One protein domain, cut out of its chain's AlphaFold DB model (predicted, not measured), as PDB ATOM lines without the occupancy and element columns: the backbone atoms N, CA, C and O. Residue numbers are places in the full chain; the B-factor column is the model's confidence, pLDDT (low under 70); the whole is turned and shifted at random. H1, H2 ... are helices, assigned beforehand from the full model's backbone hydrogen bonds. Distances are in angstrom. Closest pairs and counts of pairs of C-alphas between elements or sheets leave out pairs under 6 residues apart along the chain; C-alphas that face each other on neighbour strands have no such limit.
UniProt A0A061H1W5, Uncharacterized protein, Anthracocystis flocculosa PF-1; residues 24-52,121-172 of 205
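AT A GLANCE: This is residues 24 to 52 and 121 to 172 of the 205 residues of an uncharacterized protein of Anthracocystis flocculosa PF-1 (UniProt A0A061H1W5). Two helices, H1 and H2, pack on each other at a slant in a small body, and residues 153 to 172, with H3 in them, stick out from it as a free arm. Stretches with no named helix, residues 24 to 32, 43 to 52 and 121 to 131, make up much of the rest of the body. The printed part has 81 residues with three named helices, in the order H1, H2, H3, and no named strand; its class is all helix. The whole is loose, with a radius of gyration of the C-alphas of 16.0 A, and elongated, spanning 48 by 26 by 20 A, with the arm adding to the length.

IN THESE COORDINATES: The printed part begins at Pro 24. H1 holds residues 33 to 42, 14.1 A from first to last C-alpha, and begins with C-alpha 33 at (21.749, 6.257, 2.563). H2, the longest helix, holds residues 132 to 149 and is 26.0 A long, with C-alpha 132 at (26.760, 12.642, 6.940). H3 holds residues 155 to 169, 20.7 A long, and ends with C-alpha 169 at (2.550, -12.893, -6.388).

HOW THE PARTS SIT: H1 and H2 touch, and H2 does so with residues 136 to 143 alone. Their closest C-alphas, those of Ala 33 and Ser 136, are 6.1 A apart. They run the same way at a steep tilt of 45 degrees. H3 is apart from H1 and from H2; a tight link of 5 residues joins H2 to H3. In H1, H2 and H3 every O i to N i+4 pair is within hydrogen-bond range.

THE WHOLE: The C-alphas of Pro 127 and Lys 167, the two farthest apart, are 48.3 A from each other. Without residues 153 to 172, the body spans 34 by 22 by 17 A. Residues 53 to 120 are not printed, and C-alphas 52 and 121 are 20.7 A apart across this cut, which lies in the link from H1 to H2. No link is long among those printed whole. The mean pLDDT of the printed part is 81.4; residues 24 to 25, 51 to 52, 121 to 123 and 169 to 172 are under 70.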
ATOM      1  N   PRO A  24      32.096  -8.604  -5.320       59.03
ATOM      2  CA  PRO A  24      30.662  -8.401  -5.368       59.03
ATOM      3  C   PRO A  24      30.370  -7.172  -6.230       59.03
ATOM      4  O   PRO A  24      30.832  -6.073  -5.941       59.03
ATOM      5  N   PHE A  25      29.596  -7.372  -7.299       68.62
ATOM      6  CA  PHE A  25      29.214  -6.339  -8.271       68.62
ATOM      7  C   PHE A  25      28.489  -5.137  -7.632       68.62
ATOM      8  O   PHE A  25      28.298  -4.097  -8.257       68.62
ATOM      9  N   VAL A  26      28.051  -5.283  -6.382       80.81
ATOM     10  CA  VAL A  26      27.293  -4.274  -5.654       80.81
ATOM     11  C   VAL A  26      28.237  -3.217  -5.084       80.81
ATOM     12  O   VAL A  26      28.910  -3.439  -4.080       80.81
ATOM     13  N   ASP A  27      28.229  -2.036  -5.698       86.56
ATOM     14  CA  ASP A  27      28.856  -0.843  -5.137       86.56
ATOM     15  C   ASP A  27      27.939  -0.198  -4.086       86.56
ATOM     16  O   ASP A  27      27.011   0.551  -4.413       86.56
ATOM     17  N   PHE A  28      28.208  -0.479  -2.809       87.12
ATOM     18  CA  PHE A  28      27.448   0.062  -1.680       87.12
ATOM     19  C   PHE A  28      27.593   1.580  -1.502       87.12
ATOM     20  O   PHE A  28      26.744   2.177  -0.843       87.12
ATOM     21  N   ALA A  29      28.603   2.225  -2.100       86.31
ATOM     22  CA  ALA A  29      28.739   3.683  -2.060       86.31
ATOM     23  C   ALA A  29      27.740   4.391  -2.994       86.31
ATOM     24  O   ALA A  29      27.398   5.550  -2.771       86.31
ATOM     25  N   SER A  30      27.238   3.689  -4.013       87.00
ATOM     26  CA  SER A  30      26.235   4.213  -4.952       87.00
ATOM     27  C   SER A  30      24.789   4.112  -4.439       87.00
ATOM     28  O   SER A  30      23.868   4.681  -5.032       87.00
ATOM     29  N   ILE A  31      24.567   3.379  -3.344       86.44
ATOM     30  CA  ILE A  31      23.233   3.103  -2.802       86.44
ATOM     31  C   ILE A  31      22.763   4.296  -1.950       86.44
ATOM     32  O   ILE A  31      23.539   4.830  -1.160       86.44
ATOM     33  N   PRO A  32      21.480   4.708  -2.031       90.19
ATOM     34  CA  PRO A  32      20.947   5.756  -1.167       90.19
ATOM     35  C   PRO A  32      21.116   5.426   0.322       90.19
ATOM     36  O   PRO A  32      20.792   4.316   0.754       90.19
ATOM     37  N   ALA A  33      21.508   6.420   1.126       86.38
ATOM     38  CA  ALA A  33      21.749   6.257   2.563       86.38
ATOM     39  C   ALA A  33      20.563   5.621   3.317       86.38
ATOM     40  O   ALA A  33      20.757   4.840   4.242       86.38
ATOM     41  N   SER A  34      19.319   5.881   2.899       86.88
ATOM     42  CA  SER A  34      18.130   5.259   3.498       86.88
ATOM     43  C   SER A  34      18.071   3.740   3.295       86.88
ATOM     44  O   SER A  34      17.679   3.010   4.204       86.88
ATOM     45  N   ALA A  35      18.451   3.254   2.112       90.12
ATOM     46  CA  ALA A  35      18.493   1.822   1.819       90.12
ATOM     47  C   ALA A  35      19.669   1.154   2.542       90.12
ATOM     48  O   ALA A  35      19.531   0.048   3.058       90.12
ATOM     49  N   LEU A  36      20.785   1.872   2.648       89.31
ATOM     50  CA  LEU A  36      21.969   1.448   3.376       89.31
ATOM     51  C   LEU A  36      21.664   1.277   4.880       89.31
ATOM     52  O   LEU A  36      21.885   0.203   5.435       89.31
ATOM     53  N   HIS A  37      21.020   2.260   5.514       87.75
ATOM     54  CA  HIS A  37      20.556   2.144   6.901       87.75
ATOM     55  C   HIS A  37      19.575   0.982   7.109       87.75
ATOM     56  O   HIS A  37      19.658   0.281   8.118       87.75
ATOM     57  N   SER A  38      18.659   0.746   6.161       90.25
ATOM     58  CA  SER A  38      17.733  -0.389   6.241       90.25
ATOM     59  C   SER A  38      18.460  -1.731   6.180       90.25
ATOM     60  O   SER A  38      18.065  -2.655   6.884       90.25
ATOM     61  N   TYR A  39      19.495  -1.848   5.344       89.75
ATOM     62  CA  TYR A  39      20.317  -3.053   5.244       89.75
ATOM     63  C   TYR A  39      21.057  -3.318   6.558       89.75
ATOM     64  O   TYR A  39      20.977  -4.416   7.101       89.75
ATOM     65  N   ILE A  40      21.696  -2.284   7.101       90.12
ATOM     66  CA  ILE A  40      22.429  -2.348   8.369       90.12
ATOM     67  C   ILE A  40      21.506  -2.728   9.522       90.12
ATOM     68  O   ILE A  40      21.825  -3.643  10.270       90.12
ATOM     69  N   SER A  41      20.322  -2.120   9.604       88.19
ATOM     70  CA  SER A  41      19.336  -2.440  10.646       88.19
ATOM     71  C   SER A  41      18.784  -3.863  10.519       88.19
ATOM     72  O   SER A  41      18.523  -4.515  11.522       88.19
ATOM     73  N   TYR A  42      18.576  -4.355   9.292       89.50
ATOM     74  CA  TYR A  42      18.023  -5.693   9.057       89.50
ATOM     75  C   TYR A  42      18.988  -6.808   9.475       89.50
ATOM     76  O   TYR A  42      18.550  -7.832   9.994       89.50
ATOM     77  N   TYR A  43      20.287  -6.606   9.247       86.19
ATOM     78  CA  TYR A  43      21.339  -7.556   9.616       86.19
ATOM     79  C   TYR A  43      21.992  -7.239  10.972       86.19
ATOM     80  O   TYR A  43      22.953  -7.909  11.337       86.19
ATOM     81  N   ASP A  44      21.469  -6.248  11.704       86.31
ATOM     82  CA  ASP A  44      22.005  -5.759  12.984       86.31
ATOM     83  C   ASP A  44      23.522  -5.471  12.927       86.31
ATOM     84  O   ASP A  44      24.296  -5.821  13.819       86.31
ATOM     85  N   LEU A  45      23.955  -4.866  11.815       82.88
ATOM     86  CA  LEU A  45      25.348  -4.489  11.566       82.88
ATOM     87  C   LEU A  45      25.669  -3.165  12.265       82.88
ATOM     88  O   LEU A  45      24.777  -2.351  12.495       82.88
ATOM     89  N   ALA A  46      26.953  -2.921  12.547       80.50
ATOM     90  CA  ALA A  46      27.426  -1.679  13.158       80.50
ATOM     91  C   ALA A  46      26.621  -1.274  14.413       80.50
ATOM     92  O   ALA A  46      26.156  -0.143  14.517       80.50
ATOM     93  N   GLN A  47      26.486  -2.177  15.392       73.12
ATOM     94  CA  GLN A  47      25.755  -1.935  16.654       73.12
ATOM     95  C   GLN A  47      26.262  -0.714  17.449       73.12
ATOM     96  O   GLN A  47      25.556  -0.167  18.293       73.12
ATOM     97  N   THR A  48      27.494  -0.281  17.177       73.19
ATOM     98  CA  THR A  48      28.120   0.920  17.749       73.19
ATOM     99  C   THR A  48      27.668   2.215  17.054       73.19
ATOM    100  O   THR A  48      28.054   3.301  17.476       73.19
ATOM    101  N   TYR A  49      26.867   2.124  15.987       70.38
ATOM    102  CA  TYR A  49      26.275   3.253  15.281       70.38
ATOM    103  C   TYR A  49      24.813   3.469  15.722       70.38
ATOM    104  O   TYR A  49      24.023   2.525  15.708       70.38
ATOM    105  N   PRO A  50      24.405   4.709  16.044       71.62
ATOM    106  CA  PRO A  50      25.209   5.934  16.049       71.62
ATOM    107  C   PRO A  50      26.235   5.953  17.203       71.62
ATOM    108  O   PRO A  50      25.930   5.422  18.273       71.62
ATOM    109  N   PRO A  51      27.430   6.559  17.014       66.88
ATOM    110  CA  PRO A  51      28.453   6.629  18.055       66.88
ATOM    111  C   PRO A  51      27.879   7.209  19.352       66.88
ATOM    112  O   PRO A  51      27.127   8.185  19.288       66.88
ATOM    113  N   PRO A  52      28.216   6.653  20.528       66.50
ATOM    114  CA  PRO A  52      27.761   7.211  21.791       66.50
ATOM    115  C   PRO A  52      28.299   8.640  21.953       66.50
ATOM    116  O   PRO A  52      29.514   8.855  21.930       66.50
ATOM    117  N   ASP A 121      36.583  -8.327  12.424       54.28
ATOM    118  CA  ASP A 121      36.707  -7.977  10.992       54.28
ATOM    119  C   ASP A 121      35.908  -6.727  10.563       54.28
ATOM    120  O   ASP A 121      36.022  -6.241   9.428       54.28
ATOM    121  N   ASP A 122      35.128  -6.144  11.477       62.56
ATOM    122  CA  ASP A 122      34.405  -4.898  11.214       62.56
ATOM    123  C   ASP A 122      35.357  -3.696  11.382       62.56
ATOM    124  O   ASP A 122      36.155  -3.667  12.326       62.56
ATOM    125  N   PRO A 123      35.363  -2.702  10.467       66.50
ATOM    126  CA  PRO A 123      36.242  -1.556  10.615       66.50
ATOM    127  C   PRO A 123      35.869  -0.798  11.902       66.50
ATOM    128  O   PRO A 123      34.678  -0.596  12.170       66.50
ATOM    129  N   PRO A 124      36.861  -0.364  12.703       71.69
ATOM    130  CA  PRO A 124      36.595   0.326  13.956       71.69
ATOM    131  C   PRO A 124      35.751   1.572  13.681       71.69
ATOM    132  O   PRO A 124      36.147   2.431  12.889       71.69
ATOM    133  N   CYS A 125      34.578   1.653  14.318       71.88
ATOM    134  CA  CYS A 125      33.695   2.807  14.185       71.88
ATOM    135  C   CYS A 125      34.450   4.066  14.632       71.88
ATOM    136  O   CYS A 125      34.934   4.107  15.770       71.88
ATOM    137  N   PRO A 126      34.553   5.100  13.779       77.50
ATOM    138  CA  PRO A 126      35.100   6.379  14.193       77.50
ATOM    139  C   PRO A 126      34.344   6.917  15.421       77.50
ATOM    140  O   PRO A 126      33.119   6.783  15.487       77.50
ATOM    141  N   PRO A 127      35.040   7.547  16.387       74.31
ATOM    142  CA  PRO A 127      34.405   8.085  17.592       74.31
ATOM    143  C   PRO A 127      33.425   9.223  17.277       74.31
ATOM    144  O   PRO A 127      32.515   9.490  18.054       74.31
ATOM    145  N   HIS A 128      33.604   9.891  16.137       78.81
ATOM    146  CA  HIS A 128      32.697  10.910  15.638       78.81
ATOM    147  C   HIS A 128      32.758  10.965  14.108       78.81
ATOM    148  O   HIS A 128      33.829  10.800  13.521       78.81
ATOM    149  N   PHE A 129      31.614  11.223  13.473       82.19
ATOM    150  CA  PHE A 129      31.530  11.505  12.043       82.19
ATOM    151  C   PHE A 129      31.474  13.016  11.839       82.19
ATOM    152  O   PHE A 129      30.626  13.689  12.417       82.19
ATOM    153  N   PHE A 130      32.395  13.538  11.031       76.31
ATOM    154  CA  PHE A 130      32.494  14.970  10.748       76.31
ATOM    155  C   PHE A 130      31.352  15.473   9.847       76.31
ATOM    156  O   PHE A 130      30.937  16.624   9.955       76.31
ATOM    157  N   ASP A 131      30.810  14.601   8.996       84.31
ATOM    158  CA  ASP A 131      29.678  14.861   8.113       84.31
ATOM    159  C   ASP A 131      28.852  13.579   7.859       84.31
ATOM    160  O   ASP A 131      29.242  12.459   8.208       84.31
ATOM    161  N   ALA A 132      27.661  13.750   7.274       84.44
ATOM    162  CA  ALA A 132      26.760  12.642   6.940       84.44
ATOM    163  C   ALA A 132      27.316  11.734   5.825       84.44
ATOM    164  O   ALA A 132      26.958  10.554   5.742       84.44
ATOM    165  N   ASP A 133      28.208  12.269   4.991       85.81
ATOM    166  CA  ASP A 133      28.841  11.538   3.897       85.81
ATOM    167  C   ASP A 133      29.903  10.565   4.430       85.81
ATOM    168  O   ASP A 133      29.929   9.407   4.014       85.81
ATOM    169  N   ALA A 134      30.703  10.963   5.428       85.31
ATOM    170  CA  ALA A 134      31.633  10.070   6.119       85.31
ATOM    171  C   ALA A 134      30.906   8.942   6.862       85.31
ATOM    172  O   ALA A 134      31.370   7.800   6.842       85.31
ATOM    173  N   ALA A 135      29.756   9.236   7.481       85.94
ATOM    174  CA  ALA A 135      28.914   8.206   8.089       85.94
ATOM    175  C   ALA A 135      28.420   7.209   7.033       85.94
ATOM    176  O   ALA A 135      28.578   6.000   7.194       85.94
ATOM    177  N   SER A 136      27.905   7.706   5.908       87.50
ATOM    178  CA  SER A 136      27.427   6.862   4.807       87.50
ATOM    179  C   SER A 136      28.543   5.996   4.211       87.50
ATOM    180  O   SER A 136      28.313   4.831   3.889       87.50
ATOM    181  N   LEU A 137      29.762   6.531   4.117       88.62
ATOM    182  CA  LEU A 137      30.938   5.817   3.625       88.62
ATOM    183  C   LEU A 137      31.430   4.739   4.600       88.62
ATOM    184  O   LEU A 137      31.826   3.660   4.171       88.62
ATOM    185  N   TYR A 138      31.383   4.986   5.908       88.31
ATOM    186  CA  TYR A 138      31.670   3.948   6.902       88.31
ATOM    187  C   TYR A 138      30.657   2.805   6.809       88.31
ATOM    188  O   TYR A 138      31.018   1.634   6.690       88.31
ATOM    189  N   LEU A 139      29.376   3.159   6.796       89.31
ATOM    190  CA  LEU A 139      28.286   2.204   6.722       89.31
ATOM    191  C   LEU A 139      28.332   1.391   5.411       89.31
ATOM    192  O   LEU A 139      28.052   0.191   5.421       89.31
ATOM    193  N   SER A 140      28.727   2.000   4.285       89.62
ATOM    194  CA  SER A 140      28.882   1.289   3.008       89.62
ATOM    195  C   SER A 140      30.003   0.250   3.054       89.62
ATOM    196  O   SER A 140      29.838  -0.839   2.506       89.62
ATOM    197  N   GLN A 141      31.106   0.535   3.752       89.00
ATOM    198  CA  GLN A 141      32.203  -0.416   3.944       89.00
ATOM    199  C   GLN A 141      31.781  -1.611   4.799       89.00
ATOM    200  O   GLN A 141      32.065  -2.750   4.428       89.00
ATOM    201  N   VAL A 142      31.074  -1.363   5.905       89.00
ATOM    202  CA  VAL A 142      30.506  -2.418   6.763       89.00
ATOM    203  C   VAL A 142      29.572  -3.314   5.945       89.00
ATOM    204  O   VAL A 142      29.704  -4.539   5.942       89.00
ATOM    205  N   ALA A 143      28.663  -2.706   5.177       89.12
ATOM    206  CA  ALA A 143      27.721  -3.438   4.339       89.12
ATOM    207  C   ALA A 143      28.423  -4.259   3.241       89.12
ATOM    208  O   ALA A 143      28.067  -5.418   3.027       89.12
ATOM    209  N   ALA A 144      29.441  -3.695   2.584       88.38
ATOM    210  CA  ALA A 144      30.211  -4.377   1.549       88.38
ATOM    211  C   ALA A 144      30.968  -5.595   2.094       88.38
ATOM    212  O   ALA A 144      30.933  -6.663   1.480       88.38
ATOM    213  N   LYS A 145      31.602  -5.461   3.265       85.81
ATOM    214  CA  LYS A 145      32.279  -6.572   3.947       85.81
ATOM    215  C   LYS A 145      31.303  -7.680   4.322       85.81
ATOM    216  O   LYS A 145      31.535  -8.840   3.989       85.81
ATOM    217  N   HIS A 146      30.178  -7.319   4.942       88.75
ATOM    218  CA  HIS A 146      29.143  -8.286   5.287       88.75
ATOM    219  C   HIS A 146      28.623  -9.008   4.038       88.75
ATOM    220  O   HIS A 146      28.543 -10.233   4.030       88.75
ATOM    221  N   PHE A 147      28.343  -8.283   2.953       87.44
ATOM    222  CA  PHE A 147      27.885  -8.884   1.703       87.44
ATOM    223  C   PHE A 147      28.917  -9.832   1.079       87.44
ATOM    224  O   PHE A 147      28.539 -10.897   0.607       87.44
ATOM    225  N   ALA A 148      30.208  -9.491   1.113       85.44
ATOM    226  CA  ALA A 148      31.276 -10.359   0.615       85.44
ATOM    227  C   ALA A 148      31.458 -11.635   1.461       85.44
ATOM    228  O   ALA A 148      31.866 -12.665   0.935       85.44
ATOM    229  N   SER A 149      31.140 -11.576   2.759       84.38
ATOM    230  CA  SER A 149      31.193 -12.738   3.658       84.38
ATOM    231  C   SER A 149      30.015 -13.707   3.486       84.38
ATOM    232  O   SER A 149      30.062 -14.840   3.971       84.38
ATOM    233  N   GLN A 150      28.946 -13.277   2.805       82.69
ATOM    234  CA  GLN A 150      27.780 -14.120   2.562       82.69
ATOM    235  C   GLN A 150      28.139 -15.227   1.560       82.69
ATOM    236  O   GLN A 150      28.824 -14.970   0.569       82.69
ATOM    237  N   PRO A 151      27.664 -16.466   1.773       81.31
ATOM    238  CA  PRO A 151      27.913 -17.546   0.828       81.31
ATOM    239  C   PRO A 151      27.314 -17.195  -0.537       81.31
ATOM    240  O   PRO A 151      26.165 -16.753  -0.613       81.31
ATOM    241  N   THR A 152      28.075 -17.430  -1.612       80.38
ATOM    242  CA  THR A 152      27.632 -17.144  -2.980       80.38
ATOM    243  C   THR A 152      26.280 -17.813  -3.235       80.38
ATOM    244  O   THR A 152      26.178 -19.045  -3.157       80.38
ATOM    245  N   PRO A 153      25.222 -17.036  -3.527       80.50
ATOM    246  CA  PRO A 153      23.909 -17.599  -3.785       80.50
ATOM    247  C   PRO A 153      23.980 -18.551  -4.976       80.50
ATOM    248  O   PRO A 153      24.546 -18.214  -6.017       80.50
ATOM    249  N   LYS A 154      23.374 -19.734  -4.863       87.50
ATOM    250  CA  LYS A 154      23.290 -20.640  -6.011       87.50
ATOM    251  C   LYS A 154      22.329 -20.043  -7.027       87.50
ATOM    252  O   LYS A 154      21.142 -19.894  -6.740       87.50
ATOM    253  N   GLU A 155      22.823 -19.759  -8.227       83.88
ATOM    254  CA  GLU A 155      22.040 -19.118  -9.292       83.88
ATOM    255  C   GLU A 155      20.695 -19.824  -9.536       83.88
ATOM    256  O   GLU A 155      19.656 -19.175  -9.646       83.88
ATOM    257  N   GLY A 156      20.688 -21.163  -9.526       86.50
ATOM    258  CA  GLY A 156      19.471 -21.959  -9.698       86.50
ATOM    259  C   GLY A 156      18.412 -21.724  -8.614       86.50
ATOM    260  O   GLY A 156      17.227 -21.637  -8.930       86.50
ATOM    261  N   GLU A 157      18.813 -21.563  -7.351       87.12
ATOM    262  CA  GLU A 157      17.886 -21.285  -6.245       87.12
ATOM    263  C   GLU A 157      17.306 -19.867  -6.360       87.12
ATOM    264  O   GLU A 157      16.102 -19.669  -6.175       87.12
ATOM    265  N   VAL A 158      18.135 -18.895  -6.751       86.69
ATOM    266  CA  VAL A 158      17.715 -17.501  -6.961       86.69
ATOM    267  C   VAL A 158      16.690 -17.399  -8.091       86.69
ATOM    268  O   VAL A 158      15.637 -16.778  -7.923       86.69
ATOM    269  N   VAL A 159      16.953 -18.045  -9.230       89.56
ATOM    270  CA  VAL A 159      16.054 -18.031 -10.394       89.56
ATOM    271  C   VAL A 159      14.730 -18.727 -10.079       89.56
ATOM    272  O   VAL A 159      13.665 -18.194 -10.395       89.56
ATOM    273  N   VAL A 160      14.770 -19.889  -9.420       91.12
ATOM    274  CA  VAL A 160      13.555 -20.611  -9.015       91.12
ATOM    275  C   VAL A 160      12.740 -19.786  -8.017       91.12
ATOM    276  O   VAL A 160      11.526 -19.660  -8.186       91.12
ATOM    277  N   GLY A 161      13.385 -19.165  -7.025       84.75
ATOM    278  CA  GLY A 161      12.728 -18.279  -6.063       84.75
ATOM    279  C   GLY A 161      12.080 -17.062  -6.728       84.75
ATOM    280  O   GLY A 161      10.932 -16.725  -6.424       84.75
ATOM    281  N   PHE A 162      12.768 -16.442  -7.690       88.50
ATOM    282  CA  PHE A 162      12.223 -15.348  -8.492       88.50
ATOM    283  C   PHE A 162      11.000 -15.791  -9.306       88.50
ATOM    284  O   PHE A 162       9.938 -15.180  -9.190       88.50
ATOM    285  N   LEU A 163      11.105 -16.887 -10.067       89.88
ATOM    286  CA  LEU A 163      10.004 -17.425 -10.877       89.88
ATOM    287  C   LEU A 163       8.795 -17.806 -10.020       89.88
ATOM    288  O   LEU A 163       7.659 -17.496 -10.387       89.88
ATOM    289  N   TYR A 164       9.024 -18.435  -8.864       89.19
ATOM    290  CA  TYR A 164       7.963 -18.754  -7.915       89.19
ATOM    291  C   TYR A 164       7.279 -17.483  -7.416       89.19
ATOM    292  O   TYR A 164       6.054 -17.402  -7.443       89.19
ATOM    293  N   LYS A 165       8.042 -16.453  -7.039       81.75
ATOM    294  CA  LYS A 165       7.486 -15.172  -6.588       81.75
ATOM    295  C   LYS A 165       6.722 -14.457  -7.705       81.75
ATOM    296  O   LYS A 165       5.634 -13.960  -7.449       81.75
ATOM    297  N   CYS A 166       7.206 -14.468  -8.945       79.69
ATOM    298  CA  CYS A 166       6.482 -13.911 -10.091       79.69
ATOM    299  C   CYS A 166       5.177 -14.664 -10.378       79.69
ATOM    300  O   CYS A 166       4.155 -14.036 -10.661       79.69
ATOM    301  N   LYS A 167       5.193 -15.999 -10.270       79.44
ATOM    302  CA  LYS A 167       4.013 -16.839 -10.500       79.44
ATOM    303  C   LYS A 167       2.995 -16.739  -9.360       79.44
ATOM    304  O   LYS A 167       1.804 -16.638  -9.633       79.44
ATOM    305  N   ALA A 168       3.447 -16.738  -8.105       73.00
ATOM    306  CA  ALA A 168       2.598 -16.732  -6.913       73.00
ATOM    307  C   ALA A 168       2.095 -15.330  -6.532       73.00
ATOM    308  O   ALA A 168       0.969 -15.192  -6.065       73.00
ATOM    309  N   LYS A 169       2.900 -14.280  -6.745       64.00
ATOM    310  CA  LYS A 169       2.550 -12.893  -6.388       64.00
ATOM    311  C   LYS A 169       1.776 -12.162  -7.494       64.00
ATOM    312  O   LYS A 169       1.305 -11.055  -7.270       64.00
ATOM    313  N   GLY A 170       1.640 -12.747  -8.690       62.41
ATOM    314  CA  GLY A 170       0.778 -12.243  -9.772       62.41
ATOM    315  C   GLY A 170       1.164 -10.883 -10.380       62.41
ATOM    316  O   GLY A 170       0.514 -10.440 -11.324       62.41
ATOM    317  N   GLU A 171       2.222 -10.224  -9.895       60.22
ATOM    318  CA  GLU A 171       2.625  -8.870 -10.314       60.22
ATOM    319  C   GLU A 171       3.107  -8.796 -11.775       60.22
ATOM    320  O   GLU A 171       3.007  -7.736 -12.386       60.22
ATOM    321  N   LEU A 172       3.538  -9.914 -12.376       54.50
ATOM    322  CA  LEU A 172       3.940  -9.975 -13.792       54.50
ATOM    323  C   LEU A 172       2.749 -10.085 -14.767       54.50
ATOM    324  O   LEU A 172       2.918  -9.892 -15.966       54.50
TER     325      LEU A 172